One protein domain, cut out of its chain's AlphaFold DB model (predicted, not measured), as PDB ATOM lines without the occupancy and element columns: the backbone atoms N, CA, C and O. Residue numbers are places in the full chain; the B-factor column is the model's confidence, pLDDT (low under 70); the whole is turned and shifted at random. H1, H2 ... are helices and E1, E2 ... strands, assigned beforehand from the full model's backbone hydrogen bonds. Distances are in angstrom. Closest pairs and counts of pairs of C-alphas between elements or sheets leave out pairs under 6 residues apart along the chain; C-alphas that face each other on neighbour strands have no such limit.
ATOM      1  N   LYS A  22      66.152   0.030  60.759       68.88
ATOM      2  CA  LYS A  22      64.915  -0.749  60.900       68.88
ATOM      3  C   LYS A  22      63.705   0.009  60.350       68.88
ATOM      4  O   LYS A  22      63.034  -0.511  59.469       68.88
ATOM      5  N   THR A  23      63.507   1.252  60.787       67.81
ATOM      6  CA  THR A  23      62.403   2.110  60.327       67.81
ATOM      7  C   THR A  23      62.474   2.350  58.820       67.81
ATOM      8  O   THR A  23      61.469   2.248  58.131       67.81
ATOM      9  N   ARG A  24      63.676   2.579  58.266       69.38
ATOM     10  CA  ARG A  24      63.856   2.690  56.807       69.38
ATOM     11  C   ARG A  24      63.439   1.416  56.075       69.38
ATOM     12  O   ARG A  24      62.835   1.492  55.012       69.38
ATOM     13  N   ARG A  25      63.783   0.252  56.629       71.38
ATOM     14  CA  ARG A  25      63.427  -1.049  56.052       71.38
ATOM     15  C   ARG A  25      61.918  -1.263  56.066       71.38
ATOM     16  O   ARG A  25      61.385  -1.691  55.053       71.38
ATOM     17  N   GLU A  26      61.259  -0.937  57.174       74.12
ATOM     18  CA  GLU A  26      59.799  -1.006  57.322       74.12
ATOM     19  C   GLU A  26      59.104  -0.124  56.279       74.12
ATOM     20  O   GLU A  26      58.303  -0.634  55.507       74.12
ATOM     21  N   THR A  27      59.521   1.135  56.120       72.12
ATOM     22  CA  THR A  27      58.946   2.031  55.100       72.12
ATOM     23  C   THR A  27      59.120   1.514  53.668       72.12
ATOM     24  O   THR A  27      58.221   1.660  52.842       72.12
ATOM     25  N   ILE A  28      60.268   0.907  53.345       72.12
ATOM     26  CA  ILE A  28      60.489   0.304  52.021       72.12
ATOM     27  C   ILE A  28      59.565  -0.903  51.818       72.12
ATOM     28  O   ILE A  28      59.002  -1.063  50.738       72.12
ATOM     29  N   ILE A  29      59.405  -1.740  52.845       71.00
ATOM     30  CA  ILE A  29      58.502  -2.895  52.811       71.00
ATOM     31  C   ILE A  29      57.059  -2.428  52.600       71.00
ATOM     32  O   ILE A  29      56.404  -2.937  51.696       71.00
ATOM     33  N   ASP A  30      56.603  -1.432  53.358       73.50
ATOM     34  CA  ASP A  30      55.258  -0.869  53.221       73.50
ATOM     35  C   ASP A  30      55.024  -0.325  51.809       73.50
ATOM     36  O   ASP A  30      54.016  -0.645  51.185       73.50
ATOM     37  N   GLY A  31      55.993   0.404  51.244       74.44
ATOM     38  CA  GLY A  31      55.904   0.906  49.871       74.44
ATOM     39  C   GLY A  31      55.783  -0.206  48.821       74.44
ATOM     40  O   GLY A  31      55.016  -0.077  47.866       74.44
ATOM     41  N   ILE A  32      56.500  -1.321  49.001       76.88
ATOM     42  CA  ILE A  32      56.382  -2.497  48.125       76.88
ATOM     43  C   ILE A  32      55.004  -3.151  48.289       76.88
ATOM     44  O   ILE A  32      54.374  -3.491  47.288       76.88
ATOM     45  N   ILE A  33      54.522  -3.304  49.526       77.19
ATOM     46  CA  ILE A  33      53.206  -3.883  49.825       77.19
ATOM     47  C   ILE A  33      52.101  -3.056  49.167       77.19
ATOM     48  O   ILE A  33      51.289  -3.618  48.433       77.19
ATOM     49  N   SER A  34      52.094  -1.734  49.357       77.69
ATOM     50  CA  SER A  34      51.098  -0.849  48.745       77.69
ATOM     51  C   SER A  34      51.104  -0.947  47.219       77.69
ATOM     52  O   SER A  34      50.039  -1.050  46.619       77.69
ATOM     53  N   ASN A  35      52.285  -1.000  46.588       80.12
ATOM     54  CA  ASN A  35      52.382  -1.150  45.134       80.12
ATOM     55  C   ASN A  35      51.772  -2.470  44.641       80.12
ATOM     56  O   ASN A  35      51.083  -2.480  43.625       80.12
ATOM     57  N   ILE A  36      52.004  -3.576  45.356       80.12
ATOM     58  CA  ILE A  36      51.434  -4.885  45.011       80.12
ATOM     59  C   ILE A  36      49.906  -4.862  45.151       80.12
ATOM     60  O   ILE A  36      49.220  -5.297  44.228       80.12
ATOM     61  N   ILE A  37      49.373  -4.325  46.259       78.75
ATOM     62  CA  ILE A  37      47.920  -4.206  46.481       78.75
ATOM     63  C   ILE A  37      47.280  -3.389  45.364       78.75
ATOM     64  O   ILE A  37      46.333  -3.856  44.741       78.75
ATOM     65  N   GLU A  38      47.819  -2.203  45.076       80.25
ATOM     66  CA  GLU A  38      47.303  -1.323  44.029       80.25
ATOM     67  C   GLU A  38      47.230  -2.057  42.682       80.25
ATOM     68  O   GLU A  38      46.199  -2.047  42.005       80.25
ATOM     69  N   ARG A  39      48.306  -2.768  42.325       85.81
ATOM     70  CA  ARG A  39      48.384  -3.548  41.087       85.81
ATOM     71  C   ARG A  39      47.321  -4.639  41.020       85.81
ATOM     72  O   ARG A  39      46.694  -4.802  39.977       85.81
ATOM     73  N   ILE A  40      47.144  -5.391  42.104       81.00
ATOM     74  CA  ILE A  40      46.178  -6.490  42.183       81.00
ATOM     75  C   ILE A  40      44.746  -5.950  42.134       81.00
ATOM     76  O   ILE A  40      43.912  -6.519  41.438       81.00
ATOM     77  N   THR A  41      44.454  -4.843  42.815       76.75
ATOM     78  CA  THR A  41      43.121  -4.226  42.803       76.75
ATOM     79  C   THR A  41      42.756  -3.695  41.414       76.75
ATOM     80  O   THR A  41      41.620  -3.856  40.977       76.75
ATOM     81  N   GLN A  42      43.705  -3.093  40.688       80.38
ATOM     82  CA  GLN A  42      43.435  -2.511  39.365       80.38
ATOM     83  C   GLN A  42      43.438  -3.542  38.228       80.38
ATOM     84  O   GLN A  42      42.643  -3.430  37.296       80.38
ATOM     85  N   LEU A  43      44.359  -4.508  38.262       83.50
ATOM     86  CA  LEU A  43      44.633  -5.411  37.135       83.50
ATOM     87  C   LEU A  43      44.333  -6.885  37.439       83.50
ATOM     88  O   LEU A  43      44.402  -7.717  36.534       83.50
ATOM     89  N   GLY A  44      44.022  -7.218  38.691       80.31
ATOM     90  CA  GLY A  44      43.895  -8.591  39.166       80.31
ATOM     91  C   GLY A  44      45.243  -9.285  39.442       80.31
ATOM     92  O   GLY A  44      46.315  -8.726  39.185       80.31
ATOM     93  N   PRO A  45      45.207 -10.527  39.966       82.50
ATOM     94  CA  PRO A  45      46.399 -11.327  40.243       82.50
ATOM     95  C   PRO A  45      47.100 -11.758  38.947       82.50
ATOM     96  O   PRO A  45      46.507 -12.375  38.056       82.50
ATOM     97  N   ARG A  46      48.395 -11.464  38.834       82.19
ATOM     98  CA  ARG A  46      49.172 -11.638  37.604       82.19
ATOM     99  C   ARG A  46      50.148 -12.800  37.687       82.19
ATOM    100  O   ARG A  46      50.229 -13.581  36.731       82.19
ATOM    101  N   ASP A  47      50.881 -12.914  38.789       81.88
ATOM    102  CA  ASP A  47      51.851 -13.992  38.966       81.88
ATOM    103  C   ASP A  47      51.214 -15.278  39.515       81.88
ATOM    104  O   ASP A  47      50.044 -15.315  39.900       81.88
ATOM    105  N   ASN A  48      51.968 -16.376  39.471       78.31
ATOM    106  CA  ASN A  48      51.450 -17.682  39.874       78.31
ATOM    107  C   ASN A  48      51.129 -17.738  41.370       78.31
ATOM    108  O   ASN A  48      50.179 -18.411  41.749       78.31
ATOM    109  N   VAL A  49      51.887 -17.037  42.214       75.81
ATOM    110  CA  VAL A  49      51.660 -17.036  43.662       75.81
ATOM    111  C   VAL A  49      50.386 -16.261  43.981       75.81
ATOM    112  O   VAL A  49      49.520 -16.784  44.677       75.81
ATOM    113  N   GLU A  50      50.231 -15.061  43.418       80.19
ATOM    114  CA  GLU A  50      49.020 -14.245  43.515       80.19
ATOM    115  C   GLU A  50      47.796 -15.060  43.061       80.19
ATOM    116  O   GLU A  50      46.819 -15.182  43.797       80.19
ATOM    117  N   LYS A  51      47.866 -15.709  41.890       82.44
ATOM    118  CA  LYS A  51      46.762 -16.528  41.357       82.44
ATOM    119  C   LYS A  51      46.401 -17.710  42.252       82.44
ATOM    120  O   LYS A  51      45.218 -17.975  42.451       82.44
ATOM    121  N   GLU A  52      47.385 -18.429  42.781       79.00
ATOM    122  CA  GLU A  52      47.135 -19.576  43.660       79.00
ATOM    123  C   GLU A  52      46.516 -19.145  44.995       79.00
ATOM    124  O   GLU A  52      45.603 -19.807  45.493       79.00
ATOM    125  N   VAL A  53      46.944 -18.006  45.552       78.75
ATOM    126  CA  VAL A  53      46.323 -17.437  46.755       78.75
ATOM    127  C   VAL A  53      44.856 -17.099  46.503       78.75
ATOM    128  O   VAL A  53      44.003 -17.454  47.316       78.75
ATOM    129  N   PHE A  54      44.550 -16.477  45.367       79.44
ATOM    130  CA  PHE A  54      43.177 -16.147  44.992       79.44
ATOM    131  C   PHE A  54      42.303 -17.380  44.790       79.44
ATOM    132  O   PHE A  54      41.246 -17.466  45.403       79.44
ATOM    133  N   LYS A  55      42.765 -18.381  44.033       82.00
ATOM    134  CA  LYS A  55      42.021 -19.641  43.874       82.00
ATOM    135  C   LYS A  55      41.729 -20.307  45.213       82.00
ATOM    136  O   LYS A  55      40.670 -20.890  45.405       82.00
ATOM    137  N   LYS A  56      42.677 -20.246  46.150       80.06
ATOM    138  CA  LYS A  56      42.508 -20.819  47.488       80.06
ATOM    139  C   LYS A  56      41.501 -20.029  48.327       80.06
ATOM    140  O   LYS A  56      40.803 -20.635  49.139       80.06
ATOM    141  N   LEU A  57      41.413 -18.711  48.131       78.44
ATOM    142  CA  LEU A  57      40.364 -17.872  48.714       78.44
ATOM    143  C   LEU A  57      38.997 -18.220  48.117       78.44
ATOM    144  O   LEU A  57      38.090 -18.545  48.873       78.44
ATOM    145  N   GLU A  58      38.876 -18.258  46.793       80.75
ATOM    146  CA  GLU A  58      37.637 -18.641  46.105       80.75
ATOM    147  C   GLU A  58      37.176 -20.046  46.507       80.75
ATOM    148  O   GLU A  58      36.015 -20.244  46.830       80.75
ATOM    149  N   TRP A  59      38.090 -21.016  46.591       77.31
ATOM    150  CA  TRP A  59      37.777 -22.372  47.051       77.31
ATOM    151  C   TRP A  59      37.249 -22.408  48.487       77.31
ATOM    152  O   TRP A  59      36.330 -23.160  48.800       77.31
ATOM    153  N   LYS A  60      37.851 -21.620  49.386       74.31
ATOM    154  CA  LYS A  60      37.455 -21.582  50.797       74.31
ATOM    155  C   LYS A  60      36.073 -20.951  50.982       74.31
ATOM    156  O   LYS A  60      35.350 -21.356  51.887       74.31
ATOM    157  N   HIS A  61      35.764 -19.950  50.170       71.94
ATOM    158  CA  HIS A  61      34.544 -19.156  50.261       71.94
ATOM    159  C   HIS A  61      33.428 -19.688  49.340       71.94
ATOM    160  O   HIS A  61      32.257 -19.438  49.562       71.94
ATOM    161  N   GLY A  62      33.761 -20.518  48.349       74.56
ATOM    162  CA  GLY A  62      32.806 -21.110  47.409       74.56
ATOM    163  C   GLY A  62      32.364 -20.168  46.287       74.56
ATOM    164  O   GLY A  62      31.622 -20.598  45.408       74.56
ATOM    165  N   ASN A  63      32.847 -18.922  46.279       75.06
ATOM    166  CA  ASN A  63      32.395 -17.861  45.385       75.06
ATOM    167  C   ASN A  63      33.572 -17.056  44.804       75.06
ATOM    168  O   ASN A  63      34.631 -16.976  45.438       75.06
ATOM    169  N   PRO A  64      33.400 -16.423  43.624       73.44
ATOM    170  CA  PRO A  64      34.378 -15.492  43.070       73.44
ATOM    171  C   PRO A  64      34.630 -14.309  44.007       73.44
ATOM    172  O   PRO A  64      33.699 -13.734  44.575       73.44
ATOM    173  N   VAL A  65      35.897 -13.918  44.135       71.44
ATOM    174  CA  VAL A  65      36.329 -12.885  45.083       71.44
ATOM    175  C   VAL A  65      36.770 -11.623  44.339       71.44
ATOM    176  O   VAL A  65      37.671 -11.669  43.505       71.44
ATOM    177  N   THR A  66      36.172 -10.469  44.666       68.88
ATOM    178  CA  THR A  66      36.585  -9.157  44.122       68.88
ATOM    179  C   THR A  66      37.354  -8.363  45.170       68.88
ATOM    180  O   THR A  66      36.882  -8.247  46.296       68.88
ATOM    181  N   ILE A  67      38.506  -7.789  44.816       66.44
ATOM    182  CA  ILE A  67      39.359  -7.039  45.754       66.44
ATOM    183  C   ILE A  67      39.104  -5.540  45.657       66.44
ATOM    184  O   ILE A  67      38.945  -5.004  44.564       66.44
ATOM    185  N   ASN A  68      39.101  -4.874  46.810       66.00
ATOM    186  CA  ASN A  68      39.112  -3.426  46.924       66.00
ATOM    187  C   ASN A  68      40.274  -2.982  47.829       66.00
ATOM    188  O   ASN A  68      40.625  -3.673  48.789       66.00
ATOM    189  N   ASP A  69      40.874  -1.839  47.507       59.59
ATOM    190  CA  ASP A  69      41.970  -1.261  48.282       59.59
ATOM    191  C   ASP A  69      41.413  -0.524  49.507       59.59
ATOM    192  O   ASP A  69      40.545   0.345  49.387       59.59
ATOM    193  N   ASP A  70      41.925  -0.864  50.688       57.94
ATOM    194  CA  ASP A  70      41.808  -0.030  51.876       57.94
ATOM    195  C   ASP A  70      43.212   0.247  52.419       57.94
ATOM    196  O   ASP A  70      44.040  -0.657  52.567       57.94
ATOM    197  N   ARG A  71      43.468   1.516  52.757       55.31
ATOM    198  CA  ARG A  71      44.799   2.124  52.992       55.31
ATOM    199  C   ARG A  71      45.513   1.619  54.254       55.31
ATOM    200  O   ARG A  71      46.443   2.252  54.748       55.31
ATOM    201  N   HIS A  72      45.055   0.509  54.818       57.00
ATOM    202  CA  HIS A  72      45.395   0.014  56.144       57.00
ATOM    203  C   HIS A  72      46.111  -1.345  56.121       57.00
ATOM    204  O   HIS A  72      45.979  -2.110  57.075       57.00
ATOM    205  N   ASN A  73      46.853  -1.670  55.052       59.91
ATOM    206  CA  ASN A  73      47.495  -2.984  54.859       59.91
ATOM    207  C   ASN A  73      46.492  -4.147  55.002       59.91
ATOM    208  O   ASN A  73      46.814  -5.233  55.497       59.91
ATOM    209  N   LYS A  74      45.248  -3.903  54.584       61.06
ATOM    210  CA  LYS A  74      44.160  -4.872  54.597       61.06
ATOM    211  C   LYS A  74      43.698  -5.084  53.171       61.06
ATOM    212  O   LYS A  74      43.321  -4.148  52.482       61.06
ATOM    213  N   LEU A  75      43.706  -6.338  52.757       66.69
ATOM    214  CA  LEU A  75      43.061  -6.769  51.537       66.69
ATOM    215  C   LEU A  75      41.565  -6.882  51.843       66.69
ATOM    216  O   LEU A  75      41.143  -7.810  52.538       66.69
ATOM    217  N   ILE A  76      40.776  -5.908  51.396       68.56
ATOM    218  CA  ILE A  76      39.321  -5.984  51.495       68.56
ATOM    219  C   ILE A  76      38.830  -6.745  50.282       68.56
ATOM    220  O   ILE A  76      39.230  -6.459  49.156       68.56
ATOM    221  N   PHE A  77      37.970  -7.727  50.501       68.19
ATOM    222  CA  PHE A  77      37.379  -8.451  49.400       68.19
ATOM    223  C   PHE A  77      35.898  -8.688  49.604       68.19
ATOM    224  O   PHE A  77      35.411  -8.877  50.717       68.19
ATOM    225  N   LYS A  78      35.182  -8.638  48.493       73.69
ATOM    226  CA  LYS A  78      33.751  -8.839  48.425       73.69
ATOM    227  C   LYS A  78      33.479 -10.242  47.916       73.69
ATOM    228  O   LYS A  78      34.007 -10.640  46.877       73.69
ATOM    229  N   GLU A  79      32.663 -10.950  48.671       73.88
ATOM    230  CA  GLU A  79      32.094 -12.239  48.324       73.88
ATOM    231  C   GLU A  79      30.643 -12.012  47.887       73.88
ATOM    232  O   GLU A  79      29.916 -11.252  48.532       73.88
ATOM    233  N   ILE A  80      30.244 -12.609  46.765       72.50
ATOM    234  CA  ILE A  80      28.869 -12.542  46.260       72.50
ATOM    235  C   ILE A  80      28.326 -13.965  46.248       72.50
ATOM    236  O   ILE A  80      28.844 -14.802  45.511       72.50
ATOM    237  N   ASP A  81      27.305 -14.216  47.060       74.88
ATOM    238  CA  ASP A  81      26.652 -15.512  47.212       74.88
ATOM    239  C   ASP A  81      25.123 -15.395  47.059       74.88
ATOM    240  O   ASP A  81      24.576 -14.335  46.738       74.88
ATOM    241  N   GLU A  82      24.415 -16.505  47.258       76.69
ATOM    242  CA  GLU A  82      22.948 -16.575  47.212       76.69
ATOM    243  C   GLU A  82      22.241 -15.725  48.286       76.69
ATOM    244  O   GLU A  82      21.076 -15.360  48.117       76.69
ATOM    245  N   ASN A  83      22.953 -15.342  49.348       77.44
ATOM    246  CA  ASN A  83      22.467 -14.483  50.424       77.44
ATOM    247  C   ASN A  83      22.790 -12.996  50.181       77.44
ATOM    248  O   ASN A  83      22.358 -12.140  50.958       77.44
ATOM    249  N   GLY A  84      23.502 -12.678  49.098       78.25
ATOM    250  CA  GLY A  84      23.819 -11.324  48.671       78.25
ATOM    251  C   GLY A  84      25.309 -11.007  48.760       78.25
ATOM    252  O   GLY A  84      26.168 -11.788  48.363       78.25
ATOM    253  N   GLU A  85      25.620  -9.789  49.198       80.69
ATOM    254  CA  GLU A  85      26.978  -9.250  49.163       80.69
ATOM    255  C   GLU A  85      27.593  -9.211  50.566       80.69
ATOM    256  O   GLU A  85      27.119  -8.475  51.434       80.69
ATOM    257  N   THR A  86      28.691  -9.942  50.769       78.31
ATOM    258  CA  THR A  86      29.432  -9.973  52.038       78.31
ATOM    259  C   THR A  86      30.805  -9.315  51.877       78.31
ATOM    260  O   THR A  86      31.570  -9.643  50.969       78.31
ATOM    261  N   ILE A  87      31.142  -8.373  52.767       77.25
ATOM    262  CA  ILE A  87      32.445  -7.686  52.783       77.25
ATOM    263  C   ILE A  87      33.351  -8.349  53.822       77.25
ATOM    264  O   ILE A  87      33.052  -8.347  55.014       77.25
ATOM    265  N   ASN A  88      34.491  -8.859  53.368       76.44
ATOM    266  CA  ASN A  88      35.514  -9.500  54.181       76.44
ATOM    267  C   ASN A  88      36.820  -8.694  54.148       76.44
ATOM    268  O   ASN A  88      37.076  -7.911  53.234       76.44
ATOM    269  N   SER A  89      37.672  -8.892  55.155       70.56
ATOM    270  CA  SER A  89      38.988  -8.252  55.216       70.56
ATOM    271  C   SER A  89      40.061  -9.234  55.663       70.56
ATOM    272  O   SER A  89      39.847 -10.042  56.567       70.56
ATOM    273  N   LEU A  90      41.237  -9.149  55.045       67.19
ATOM    274  CA  LEU A  90      42.422  -9.902  55.426       67.19
ATOM    275  C   LEU A  90      43.568  -8.934  55.713       67.19
ATOM    276  O   LEU A  90      43.997  -8.195  54.833       67.19
ATOM    277  N   SER A  91      44.102  -8.966  56.935       66.81
ATOM    278  CA  SER A  91      45.325  -8.221  57.252       66.81
ATOM    279  C   SER A  91      46.538  -8.871  56.586       66.81
ATOM    280  O   SER A  91      46.774 -10.073  56.746       66.81
ATOM    281  N   ILE A  92      47.336  -8.073  55.877       61.16
ATOM    282  CA  ILE A  92      48.552  -8.528  55.192       61.16
ATOM    283  C   ILE A  92      49.647  -8.900  56.198       61.16
ATOM    284  O   ILE A  92      50.434  -9.807  55.929       61.16
ATOM    285  N   GLU A  93      49.644  -8.329  57.405       57.59
ATOM    286  CA  GLU A  93      50.531  -8.763  58.498       57.59
ATOM    287  C   GLU A  93      50.277 -10.226  58.911       57.59
ATOM    288  O   GLU A  93      51.202 -10.938  59.303       57.59
ATOM    289  N   ASN A  94      49.045 -10.715  58.723       52.62
ATOM    290  CA  ASN A  94      48.654 -12.109  58.955       52.62
ATOM    291  C   ASN A  94      48.790 -13.004  57.706       52.62
ATOM    292  O   ASN A  94      48.507 -14.201  57.779       52.62
ATOM    293  N   SER A  95      49.261 -12.481  56.565       49.94
ATOM    294  CA  SER A  95      49.398 -13.247  55.310       49.94
ATOM    295  C   SER A  95      50.408 -14.400  55.385       49.94
ATOM    296  O   SER A  95      50.329 -15.329  54.580       49.94
ATOM    297  N   LYS A  96      51.277 -14.430  56.412       53.28
ATOM    298  CA  LYS A  96      52.096 -15.612  56.759       53.28
ATOM    299  C   LYS A  96      51.256 -16.879  56.976       53.28
ATOM    300  O   LYS A  96      51.778 -17.984  56.862       53.28
ATOM    301  N   PHE A  97      49.963 -16.744  57.275       48.03
ATOM    302  CA  PHE A  97      49.044 -17.873  57.402       48.03
ATOM    303  C   PHE A  97      48.669 -18.510  56.051       48.03
ATOM    304  O   PHE A  97      48.357 -19.697  56.000       48.03
ATOM    305  N   LEU A  98      48.721 -17.761  54.944       50.84
ATOM    306  CA  LEU A  98      48.351 -18.276  53.619       50.84
ATOM    307  C   LEU A  98      49.479 -19.074  52.956       50.84
ATOM    308  O   LEU A  98      49.204 -19.997  52.186       50.84
ATOM    309  N   THR A  99      50.730 -18.759  53.295       50.28
ATOM    310  CA  THR A  99      51.937 -19.427  52.788       50.28
ATOM    311  C   THR A  99      52.385 -20.625  53.630       50.28
ATOM    312  O   THR A  99      53.064 -21.499  53.104       50.28
ATOM    313  N   ASN A 100      51.947 -20.752  54.890       43.50
ATOM    314  CA  ASN A 100      52.302 -21.882  55.765       43.50
ATOM    315  C   ASN A 100      51.353 -23.086  55.631       43.50
ATOM    316  O   ASN A 100      50.779 -23.575  56.606       43.50
ATOM    317  N   LYS A 101      51.200 -23.590  54.405       41.19
ATOM    318  CA  LYS A 101      50.754 -24.969  54.165       41.19
ATOM    319  C   LYS A 101      51.414 -25.497  52.887       41.19
ATOM    320  O   LYS A 101      50.761 -25.609  51.851       41.19
TER     321      LYS A 101
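Overview. This is residues 22 to 101 of the 102 residues of an uncharacterized protein of Desulfobacteraceae bacterium (UniProt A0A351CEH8). A strongly twisted wall of three strands has helices H1 and H2 over one face, two layers, while residues 22 to 29 of H1 stick out. The printed part has 80 residues, with H1 H2 E1 E2 E3 H3 in order, of mixed class; sheet E1 - E2 - E3 is an antiparallel meander, each strand beside the one before. It is compact, radius of gyration of the C-alphas 13.4 A, spanning 46 by 26 by 22 A.

Arrangement. E2, residues 74 to 81, forms hairpins with E1, residues 65 to 70, with N 68 and O 76 2.8 A apart, and E3, residues 84 to 91, with N 77 and O 88 2.9 A apart. H1, residues 22 to 43, runs slantwise over E1; their closest C-alphas, Thr 41 and Ile 67, are 5.5 A apart. H2, residues 48 to 61, on the same face, runs across; its closest C-alpha to E1 is Glu 58, 6.0 A from that of Val 65. H3, residues 96 to 99, is not on the sheet. In H1 and H2 every O i to N i+4 pair is within hydrogen-bond range; H3 is too short for one.

Along the chain. H1 begins at C-alpha 22 (64.915, -0.749, 60.900) and measures 31.6 A; E3, 23.4 A, ends at C-alpha 91 (45.325, -8.221, 57.252).

Size, cuts and confidence. The printed part has no cut, and its links are tight. pLDDT is under 70 at residues 22 to 24, 66 to 77 and 90 to 101.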